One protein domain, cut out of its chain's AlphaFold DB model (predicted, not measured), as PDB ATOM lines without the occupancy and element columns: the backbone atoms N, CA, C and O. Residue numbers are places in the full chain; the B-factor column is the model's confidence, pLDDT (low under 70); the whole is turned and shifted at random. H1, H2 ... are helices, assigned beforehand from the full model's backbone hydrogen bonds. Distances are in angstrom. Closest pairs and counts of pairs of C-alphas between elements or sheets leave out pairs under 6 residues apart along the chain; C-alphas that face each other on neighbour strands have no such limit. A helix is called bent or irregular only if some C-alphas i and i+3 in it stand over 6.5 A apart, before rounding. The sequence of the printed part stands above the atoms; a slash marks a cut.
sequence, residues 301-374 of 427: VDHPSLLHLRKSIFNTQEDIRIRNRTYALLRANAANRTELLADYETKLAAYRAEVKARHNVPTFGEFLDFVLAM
ATOM      1  N   VAL A 301      94.455 118.439  71.087       64.50
ATOM      2  CA  VAL A 301      95.376 118.937  72.127       64.50
ATOM      3  C   VAL A 301      96.509 119.675  71.452       64.50
ATOM      4  O   VAL A 301      97.585 119.124  71.250       64.50
ATOM      5  N   ASP A 302      96.259 120.940  71.151       62.81
ATOM      6  CA  ASP A 302      97.257 121.760  70.468       62.81
ATOM      7  C   ASP A 302      97.900 122.772  71.441       62.81
ATOM      8  O   ASP A 302      98.837 123.479  71.079       62.81
ATOM      9  N   HIS A 303      97.420 122.859  72.697       66.06
ATOM     10  CA  HIS A 303      97.908 123.835  73.679       66.06
ATOM     11  C   HIS A 303      97.707 123.403  75.157       66.06
ATOM     12  O   HIS A 303      96.633 122.898  75.503       66.06
ATOM     13  N   PRO A 304      98.665 123.668  76.078       68.44
ATOM     14  CA  PRO A 304      98.569 123.304  77.502       68.44
ATOM     15  C   PRO A 304      97.339 123.849  78.246       68.44
ATOM     16  O   PRO A 304      96.837 123.199  79.163       68.44
ATOM     17  N   SER A 305      96.807 125.009  77.845       67.00
ATOM     18  CA  SER A 305      95.582 125.572  78.447       67.00
ATOM     19  C   SER A 305      94.353 124.666  78.276       67.00
ATOM     20  O   SER A 305      93.457 124.682  79.122       67.00
ATOM     21  N   LEU A 306      94.330 123.812  77.245       74.50
ATOM     22  CA  LEU A 306      93.247 122.850  77.012       74.50
ATOM     23  C   LEU A 306      93.282 121.687  78.017       74.50
ATOM     24  O   LEU A 306      92.247 121.086  78.310       74.50
ATOM     25  N   LEU A 307      94.439 121.405  78.627       77.69
ATOM     26  CA  LEU A 307      94.547 120.409  79.697       77.69
ATOM     27  C   LEU A 307      93.820 120.864  80.968       77.69
ATOM     28  O   LEU A 307      93.210 120.041  81.650       77.69
ATOM     29  N   HIS A 308      93.854 122.165  81.283       82.56
ATOM     30  CA  HIS A 308      93.103 122.708  82.416       82.56
ATOM     31  C   HIS A 308      91.595 122.603  82.173       82.56
ATOM     32  O   HIS A 308      90.872 122.144  83.052       82.56
ATOM     33  N   LEU A 309      91.134 122.917  80.956       86.00
ATOM     34  CA  LEU A 309      89.731 122.757  80.571       86.00
ATOM     35  C   LEU A 309      89.247 121.313  80.768       86.00
ATOM     36  O   LEU A 309      88.218 121.100  81.403       86.00
ATOM     37  N   ARG A 310      90.001 120.316  80.285       87.62
ATOM     38  CA  ARG A 310      89.642 118.898  80.464       87.62
ATOM     39  C   ARG A 310      89.503 118.518  81.936       87.62
ATOM     40  O   ARG A 310      88.524 117.880  82.308       87.62
ATOM     41  N   LYS A 311      90.450 118.945  82.780       84.44
ATOM     42  CA  LYS A 311      90.381 118.726  84.234       84.44
ATOM     43  C   LYS A 311      89.136 119.375  84.837       84.44
ATOM     44  O   LYS A 311      88.444 118.731  85.617       84.44
ATOM     45  N   SER A 312      88.822 120.609  84.449       84.50
ATOM     46  CA  SER A 312      87.624 121.313  84.915       84.50
ATOM     47  C   SER A 312      86.334 120.606  84.500       84.50
ATOM     48  O   SER A 312      85.425 120.504  85.316       84.50
ATOM     49  N   ILE A 313      86.269 120.041  83.289       86.75
ATOM     50  CA  ILE A 313      85.119 119.235  82.849       86.75
ATOM     51  C   ILE A 313      84.953 118.015  83.762       86.75
ATOM     52  O   ILE A 313      83.879 117.828  84.332       86.75
ATOM     53  N   PHE A 314      86.018 117.243  84.001       82.00
ATOM     54  CA  PHE A 314      85.950 116.087  84.901       82.00
ATOM     55  C   PHE A 314      85.580 116.459  86.341       82.00
ATOM     56  O   PHE A 314      84.785 115.760  86.964       82.00
ATOM     57  N   ASN A 315      86.076 117.591  86.846       69.31
ATOM     58  CA  ASN A 315      85.751 118.083  88.188       69.31
ATOM     59  C   ASN A 315      84.271 118.464  88.359       69.31
ATOM     60  O   ASN A 315      83.817 118.608  89.491       69.31
ATOM     61  N   THR A 316      83.523 118.634  87.267       61.56
ATOM     62  CA  THR A 316      82.087 118.946  87.305       61.56
ATOM     63  C   THR A 316      81.178 117.735  87.077       61.56
ATOM     64  O   THR A 316      79.968 117.885  87.219       61.56
ATOM     65  N   GLN A 317      81.718 116.550  86.750       68.25
ATOM     66  CA  GLN A 317      80.930 115.442  86.181       68.25
ATOM     67  C   GLN A 317      81.038 114.097  86.909       68.25
ATOM     68  O   GLN A 317      81.493 114.055  88.048       68.25
ATOM     69  N   GLU A 318      80.467 113.067  86.262       67.19
ATOM     70  CA  GLU A 318      80.015 111.719  86.655       67.19
ATOM     71  C   GLU A 318      80.358 111.218  88.063       67.19
ATOM     72  O   GLU A 318      79.449 110.769  88.753       67.19
ATOM     73  N   ASP A 319      81.581 111.386  88.562       71.06
ATOM     74  CA  ASP A 319      81.923 111.231  89.985       71.06
ATOM     75  C   ASP A 319      80.915 111.948  90.903       71.06
ATOM     76  O   ASP A 319      80.410 111.364  91.865       71.06
ATOM     77  N   ILE A 320      80.556 113.201  90.590       75.94
ATOM     78  CA  ILE A 320      79.559 113.979  91.339       75.94
ATOM     79  C   ILE A 320      78.171 113.342  91.240       75.94
ATOM     80  O   ILE A 320      77.443 113.324  92.231       75.94
ATOM     81  N   ARG A 321      77.788 112.803  90.080       80.94
ATOM     82  CA  ARG A 321      76.472 112.174  89.875       80.94
ATOM     83  C   ARG A 321      76.371 110.830  90.570       80.94
ATOM     84  O   ARG A 321      75.403 110.606  91.293       80.94
ATOM     85  N   ILE A 322      77.379 109.980  90.400       83.38
ATOM     86  CA  ILE A 322      77.538 108.701  91.090       83.38
ATOM     87  C   ILE A 322      77.456 108.946  92.600       83.38
ATOM     88  O   ILE A 322      76.656 108.314  93.296       83.38
ATOM     89  N   ARG A 323      78.181 109.953  93.102       85.50
ATOM     90  CA  ARG A 323      78.148 110.368  94.507       85.50
ATOM     91  C   ARG A 323      76.772 110.874  94.947       85.50
ATOM     92  O   ARG A 323      76.237 110.389  95.939       85.50
ATOM     93  N   ASN A 324      76.171 111.818  94.225       87.38
ATOM     94  CA  ASN A 324      74.876 112.409  94.585       87.38
ATOM     95  C   ASN A 324      73.744 111.374  94.563       87.38
ATOM     96  O   ASN A 324      72.910 111.363  95.468       87.38
ATOM     97  N   ARG A 325      73.740 110.472  93.574       87.38
ATOM     98  CA  ARG A 325      72.798 109.350  93.483       87.38
ATOM     99  C   ARG A 325      72.951 108.414  94.675       87.38
ATOM    100  O   ARG A 325      71.957 108.066  95.304       87.38
ATOM    101  N   THR A 326      74.187 108.079  95.033       89.25
ATOM    102  CA  THR A 326      74.481 107.246  96.207       89.25
ATOM    103  C   THR A 326      73.989 107.914  97.492       89.25
ATOM    104  O   THR A 326      73.276 107.292  98.272       89.25
ATOM    105  N   TYR A 327      74.276 109.203  97.700       88.94
ATOM    106  CA  TYR A 327      73.790 109.932  98.878       88.94
ATOM    107  C   TYR A 327      72.267 110.096  98.919       88.94
ATOM    108  O   TYR A 327      71.693 110.166 100.005       88.94
ATOM    109  N   ALA A 328      71.589 110.181  97.773       90.88
ATOM    110  CA  ALA A 328      70.128 110.173  97.727       90.88
ATOM    111  C   ALA A 328      69.565 108.818  98.189       90.88
ATOM    112  O   ALA A 328      68.682 108.787  99.043       90.88
ATOM    113  N   LEU A 329      70.138 107.710  97.710       89.62
ATOM    114  CA  LEU A 329      69.743 106.357  98.112       89.62
ATOM    115  C   LEU A 329      70.038 106.083  99.591       89.62
ATOM    116  O   LEU A 329      69.181 105.562 100.295       89.62
ATOM    117  N   LEU A 330      71.202 106.508 100.088       90.00
ATOM    118  CA  LEU A 330      71.566 106.381 101.502       90.00
ATOM    119  C   LEU A 330      70.612 107.145 102.430       90.00
ATOM    120  O   LEU A 330      70.360 106.693 103.544       90.00
ATOM    121  N   ARG A 331      70.083 108.293 101.984       89.31
ATOM    122  CA  ARG A 331      69.066 109.050 102.733       89.31
ATOM    123  C   ARG A 331      67.715 108.337 102.755       89.31
ATOM    124  O   ARG A 331      67.034 108.396 103.771       89.31
ATOM    125  N   ALA A 332      67.340 107.685 101.656       89.12
ATOM    126  CA  ALA A 332      66.074 106.965 101.544       89.12
ATOM    127  C   ALA A 332      66.099 105.592 102.239       89.12
ATOM    128  O   ALA A 332      65.075 105.142 102.744       89.12
ATOM    129  N   ASN A 333      67.257 104.926 102.277       84.81
ATOM    130  CA  ASN A 333      67.405 103.591 102.844       84.81
ATOM    131  C   ASN A 333      68.761 103.423 103.552       84.81
ATOM    132  O   ASN A 333      69.725 102.886 103.001       84.81
ATOM    133  N   ALA A 334      68.828 103.870 104.808       80.38
ATOM    134  CA  ALA A 334      70.039 103.791 105.623       80.38
ATOM    135  C   ALA A 334      70.432 102.351 106.019       80.38
ATOM    136  O   ALA A 334      71.588 102.121 106.377       80.38
ATOM    137  N   ALA A 335      69.506 101.386 105.943       87.06
ATOM    138  CA  ALA A 335      69.756  99.994 106.323       87.06
ATOM    139  C   ALA A 335      70.706  99.277 105.345       87.06
ATOM    140  O   ALA A 335      71.537  98.481 105.775       87.06
ATOM    141  N   ASN A 336      70.675  99.630 104.056       91.00
ATOM    142  CA  ASN A 336      71.531  99.037 103.016       91.00
ATOM    143  C   ASN A 336      72.847  99.809 102.807       91.00
ATOM    144  O   ASN A 336      73.427  99.799 101.721       91.00
ATOM    145  N   ARG A 337      73.338 100.516 103.834       90.19
ATOM    146  CA  ARG A 337      74.504 101.407 103.715       90.19
ATOM    147  C   ARG A 337      75.737 100.725 103.116       90.19
ATOM    148  O   ARG A 337      76.414 101.330 102.292       90.19
ATOM    149  N   THR A 338      76.048  99.508 103.551       91.94
ATOM    150  CA  THR A 338      77.236  98.761 103.107       91.94
ATOM    151  C   THR A 338      77.169  98.408 101.625       91.94
ATOM    152  O   THR A 338      78.126  98.654 100.897       91.94
ATOM    153  N   GLU A 339      76.026  97.903 101.165       91.69
ATOM    154  CA  GLU A 339      75.781  97.565  99.760       91.69
ATOM    155  C   GLU A 339      75.846  98.807  98.861       91.69
ATOM    156  O   GLU A 339      76.528  98.801  97.838       91.69
ATOM    157  N   LEU A 340      75.209  99.906  99.279       91.81
ATOM    158  CA  LEU A 340      75.200 101.161  98.523       91.81
ATOM    159  C   LEU A 340      76.596 101.787  98.396       91.81
ATOM    160  O   LEU A 340      76.925 102.348  97.352       91.81
ATOM    161  N   LEU A 341      77.429 101.694  99.439       91.81
ATOM    162  CA  LEU A 341      78.813 102.169  99.376       91.81
ATOM    163  C   LEU A 341      79.688 101.271  98.486       91.81
ATOM    164  O   LEU A 341      80.503 101.795  97.731       91.81
ATOM    165  N   ALA A 342      79.483  99.952  98.508       93.25
ATOM    166  CA  ALA A 342      80.193  99.029  97.622       93.25
ATOM    167  C   ALA A 342      79.826  99.247  96.137       93.25
ATOM    168  O   ALA A 342      80.702  99.258  95.268       93.25
ATOM    169  N   ASP A 343      78.543  99.479  95.838       91.44
ATOM    170  CA  ASP A 343      78.071  99.851  94.497       91.44
ATOM    171  C   ASP A 343      78.678 101.187  94.035       91.44
ATOM    172  O   ASP A 343      79.160 101.295  92.904       91.44
ATOM    173  N   TYR A 344      78.730 102.184  94.924       91.25
ATOM    174  CA  TYR A 344      79.388 103.465  94.666       91.25
ATOM    175  C   TYR A 344      80.867 103.303  94.302       91.25
ATOM    176  O   TYR A 344      81.303 103.826  93.275       91.25
ATOM    177  N   GLU A 345      81.635 102.566  95.108       92.00
ATOM    178  CA  GLU A 345      83.059 102.318  94.858       92.00
ATOM    179  C   GLU A 345      83.282 101.587  93.532       92.00
ATOM    180  O   GLU A 345      84.163 101.965  92.756       92.00
ATOM    181  N   THR A 346      82.437 100.598  93.231       94.38
ATOM    182  CA  THR A 346      82.495  99.832  91.979       94.38
ATOM    183  C   THR A 346      82.239 100.727  90.767       94.38
ATOM    184  O   THR A 346      83.019 100.722  89.812       94.38
ATOM    185  N   LYS A 347      81.177 101.543  90.804       91.50
ATOM    186  CA  LYS A 347      80.840 102.487  89.725       91.50
ATOM    187  C   LYS A 347      81.926 103.536  89.526       91.50
ATOM    188  O   LYS A 347      82.304 103.816  88.391       91.50
ATOM    189  N   LEU A 348      82.462 104.072  90.620       89.12
ATOM    190  CA  LEU A 348      83.543 105.052  90.585       89.12
ATOM    191  C   LEU A 348      84.828 104.456  89.989       89.12
ATOM    192  O   LEU A 348      85.488 105.098  89.172       89.12
ATOM    193  N   ALA A 349      85.183 103.225  90.363       91.56
ATOM    194  CA  ALA A 349      86.341 102.529  89.809       91.56
ATOM    195  C   ALA A 349      86.177 102.252  88.306       91.56
ATOM    196  O   ALA A 349      87.104 102.506  87.535       91.56
ATOM    197  N   ALA A 350      84.994 101.794  87.883       91.69
ATOM    198  CA  ALA A 350      84.680 101.558  86.475       91.69
ATOM    199  C   ALA A 350      84.773 102.849  85.647       91.69
ATOM    200  O   ALA A 350      85.427 102.864  84.605       91.69
ATOM    201  N   TYR A 351      84.199 103.948  86.144       89.00
ATOM    202  CA  TYR A 351      84.293 105.254  85.493       89.00
ATOM    203  C   TYR A 351      85.746 105.740  85.384       89.00
ATOM    204  O   TYR A 351      86.196 106.120  84.307       89.00
ATOM    205  N   ARG A 352      86.542 105.646  86.457       88.38
ATOM    206  CA  ARG A 352      87.968 106.025  86.418       88.38
ATOM    207  C   ARG A 352      88.781 105.185  85.432       88.38
ATOM    208  O   ARG A 352      89.683 105.711  84.779       88.38
ATOM    209  N   ALA A 353      88.481 103.891  85.326       91.88
ATOM    210  CA  ALA A 353      89.114 103.013  84.348       91.88
ATOM    211  C   ALA A 353      88.754 103.421  82.908       91.88
ATOM    212  O   ALA A 353      89.639 103.486  82.055       91.88
ATOM    213  N   GLU A 354      87.488 103.760  82.662       91.00
ATOM    214  CA  GLU A 354      86.989 104.262  81.377       91.00
ATOM    215  C   GLU A 354      87.657 105.594  80.988       91.00
ATOM    216  O   GLU A 354      88.238 105.684  79.906       91.00
ATOM    217  N   VAL A 355      87.707 106.576  81.898       88.38
ATOM    218  CA  VAL A 355      88.398 107.869  81.706       88.38
ATOM    219  C   VAL A 355      89.860 107.669  81.303       88.38
ATOM    220  O   VAL A 355      90.363 108.318  80.377       88.38
ATOM    221  N   LYS A 356      90.553 106.743  81.977       89.38
ATOM    222  CA  LYS A 356      91.945 106.407  81.663       89.38
ATOM    223  C   LYS A 356      92.069 105.758  80.283       89.38
ATOM    224  O   LYS A 356      93.002 106.091  79.552       89.38
ATOM    225  N   ALA A 357      91.145 104.868  79.918       92.06
ATOM    226  CA  ALA A 357      91.139 104.185  78.625       92.06
ATOM    227  C   ALA A 357      90.979 105.160  77.445       92.06
ATOM    228  O   ALA A 357      91.595 104.963  76.403       92.06
ATOM    229  N   ARG A 358      90.238 106.259  77.628       89.50
ATOM    230  CA  ARG A 358      90.124 107.351  76.643       89.50
ATOM    231  C   ARG A 358      91.146 108.474  76.829       89.50
ATOM    232  O   ARG A 358      90.885 109.614  76.453       89.50
ATOM    233  N   HIS A 359      92.301 108.182  77.428       88.19
ATOM    234  CA  HIS A 359      93.412 109.127  77.594       88.19
ATOM    235  C   HIS A 359      93.023 110.460  78.263       88.19
ATOM    236  O   HIS A 359      93.572 111.514  77.933       88.19
ATOM    237  N   ASN A 360      92.087 110.430  79.218       86.00
ATOM    238  CA  ASN A 360      91.567 111.621  79.896       86.00
ATOM    239  C   ASN A 360      90.971 112.664  78.927       86.00
ATOM    240  O   ASN A 360      91.142 113.870  79.118       86.00
ATOM    241  N   VAL A 361      90.300 112.217  77.864       89.00
ATOM    242  CA  VAL A 361      89.529 113.083  76.962       89.00
ATOM    243  C   VAL A 361      88.060 113.040  77.385       89.00
ATOM    244  O   VAL A 361      87.461 111.975  77.256       89.00
ATOM    245  N   PRO A 362      87.456 114.142  77.871       91.25
ATOM    246  CA  PRO A 362      86.033 114.188  78.203       91.25
ATOM    247  C   PRO A 362      85.143 113.748  77.038       91.25
ATOM    248  O   PRO A 362      85.458 114.043  75.885       91.25
ATOM    249  N   THR A 363      84.031 113.068  77.309       92.00
ATOM    250  CA  THR A 363      83.029 112.753  76.284       92.00
ATOM    251  C   THR A 363      82.248 114.009  75.912       92.00
ATOM    252  O   THR A 363      82.251 115.008  76.636       92.00
ATOM    253  N   PHE A 364      81.537 113.971  74.784       93.00
ATOM    254  CA  PHE A 364      80.659 115.081  74.422       93.00
ATOM    255  C   PHE A 364      79.558 115.307  75.472       93.00
ATOM    256  O   PHE A 364      79.242 116.453  75.772       93.00
ATOM    257  N   GLY A 365      79.023 114.235  76.071       91.12
ATOM    258  CA  GLY A 365      78.034 114.328  77.148       91.12
ATOM    259  C   GLY A 365      78.575 115.083  78.362       91.12
ATOM    260  O   GLY A 365      77.996 116.085  78.763       91.12
ATOM    261  N   GLU A 366      79.750 114.691  78.858       90.56
ATOM    262  CA  GLU A 366      80.403 115.373  79.986       90.56
ATOM    263  C   GLU A 366      80.719 116.840  79.683       90.56
ATOM    264  O   GLU A 366      80.586 117.704  80.547       90.56
ATOM    265  N   PHE A 367      81.122 117.139  78.445       91.75
ATOM    266  CA  PHE A 367      81.314 118.515  78.005       91.75
ATOM    267  C   PHE A 367      80.001 119.309  78.019       91.75
ATOM    268  O   PHE A 367      79.985 120.435  78.511       91.75
ATOM    269  N   LEU A 368      78.898 118.746  77.516       91.06
ATOM    270  CA  LEU A 368      77.592 119.406  77.572       91.06
ATOM    271  C   LEU A 368      77.163 119.666  79.009       91.06
ATOM    272  O   LEU A 368      76.709 120.762  79.325       91.06
ATOM    273  N   ASP A 369      77.346 118.683  79.878       88.00
ATOM    274  CA  ASP A 369      76.998 118.807  81.281       88.00
ATOM    275  C   ASP A 369      77.822 119.893  81.979       88.00
ATOM    276  O   ASP A 369      77.285 120.670  82.766       88.00
ATOM    277  N   PHE A 370      79.111 120.002  81.643       88.25
ATOM    278  CA  PHE A 370      79.968 121.099  82.084       88.25
ATOM    279  C   PHE A 370      79.436 122.454  81.603       88.25
ATOM    280  O   PHE A 370      79.279 123.364  82.412       88.25
ATOM    281  N   VAL A 371      79.094 122.589  80.317       88.69
ATOM    282  CA  VAL A 371      78.540 123.834  79.753       88.69
ATOM    283  C   VAL A 371      77.204 124.210  80.401       88.69
ATOM    284  O   VAL A 371      76.948 125.390  80.624       88.69
ATOM    285  N   LEU A 372      76.354 123.229  80.711       86.00
ATOM    286  CA  LEU A 372      75.055 123.444  81.355       86.00
ATOM    287  C   LEU A 372      75.173 123.769  82.850       86.00
ATOM    288  O   LEU A 372      74.301 124.447  83.386       86.00
ATOM    289  N   ALA A 373      76.230 123.298  83.515       83.00
ATOM    290  CA  ALA A 373      76.511 123.603  84.916       83.00
ATOM    291  C   ALA A 373      77.156 124.985  85.119       83.00
ATOM    292  O   ALA A 373      77.187 125.487  86.243       83.00
ATOM    293  N   MET A 374      77.691 125.597  84.057       81.00
ATOM    294  CA  MET A 374      78.273 126.936  84.121       81.00
ATOM    295  C   MET A 374      77.221 127.988  84.447       81.00
ATOM    296  O   MET A 374      76.133 127.980  83.875       81.00
TER     297      MET A 374
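What this domain is: This is residues 301 to 374 of the 427 residues of the protein "Carbohydrate sulfotransferase" of Amphibalanus amphitrite (UniProt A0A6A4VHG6). Picture a long helical hairpin, H2 and H3 side by side, with H1 carrying on roughly along the line of H2 beyond its start and H4 packed crosswise on H1. At the turn of the hairpin, residues 331 to 336 stick out, making one end of the long axis. The printed part has 74 residues with four named helices, in the order H1, H2, H3, H4, and no named strand: the class is all helix. The whole is loose, with a radius of gyration of the C-alphas of 14.6 A, and elongated, spanning 50 by 26 by 16 A.

How they stand to each other: Start at H3, residues 334 to 357, the longest helix. It touches H2, residues 319 to 332, in a helical hairpin: a shallow tilt of 10 degrees, opposite ways, with closest C-alphas Leu 330 and Arg 337, 6.2 A apart. H1, residues 305 to 315, touches H4, residues 364 to 373, about perpendicular at 79 degrees; look at their closest C-alphas, Ile 313 and Phe 370, 5.5 A apart. H1 and H3 are apart, as are H2 and H4. In H1, H2 and H4 every O i to N i+4 pair is within hydrogen-bond range; in H3, 18 of 20 are.

Where its parts are: Find C-alpha 334 at (70.039, 103.791, 105.623); from there H3 runs 34.3 A to C-alpha 357 at (91.139, 104.185, 78.625). It is irregular, C-alphas 335 and 338 being 8.2 A apart, and has a kink of 34 degrees near residue 341. H2 measures 20.1 A, H1 15.7 A from C-alpha 305 at (95.582, 125.572, 78.447), and H4 14.1 A.

The domain as a whole: The C-alphas farthest apart are those of Asp 302 and Ala 335, 50.2 A. The printed part has no cut, and no link is long. Look for pLDDT under 70 at residues 301 to 305 and 315 to 318; the mean of the printed part is 85.2.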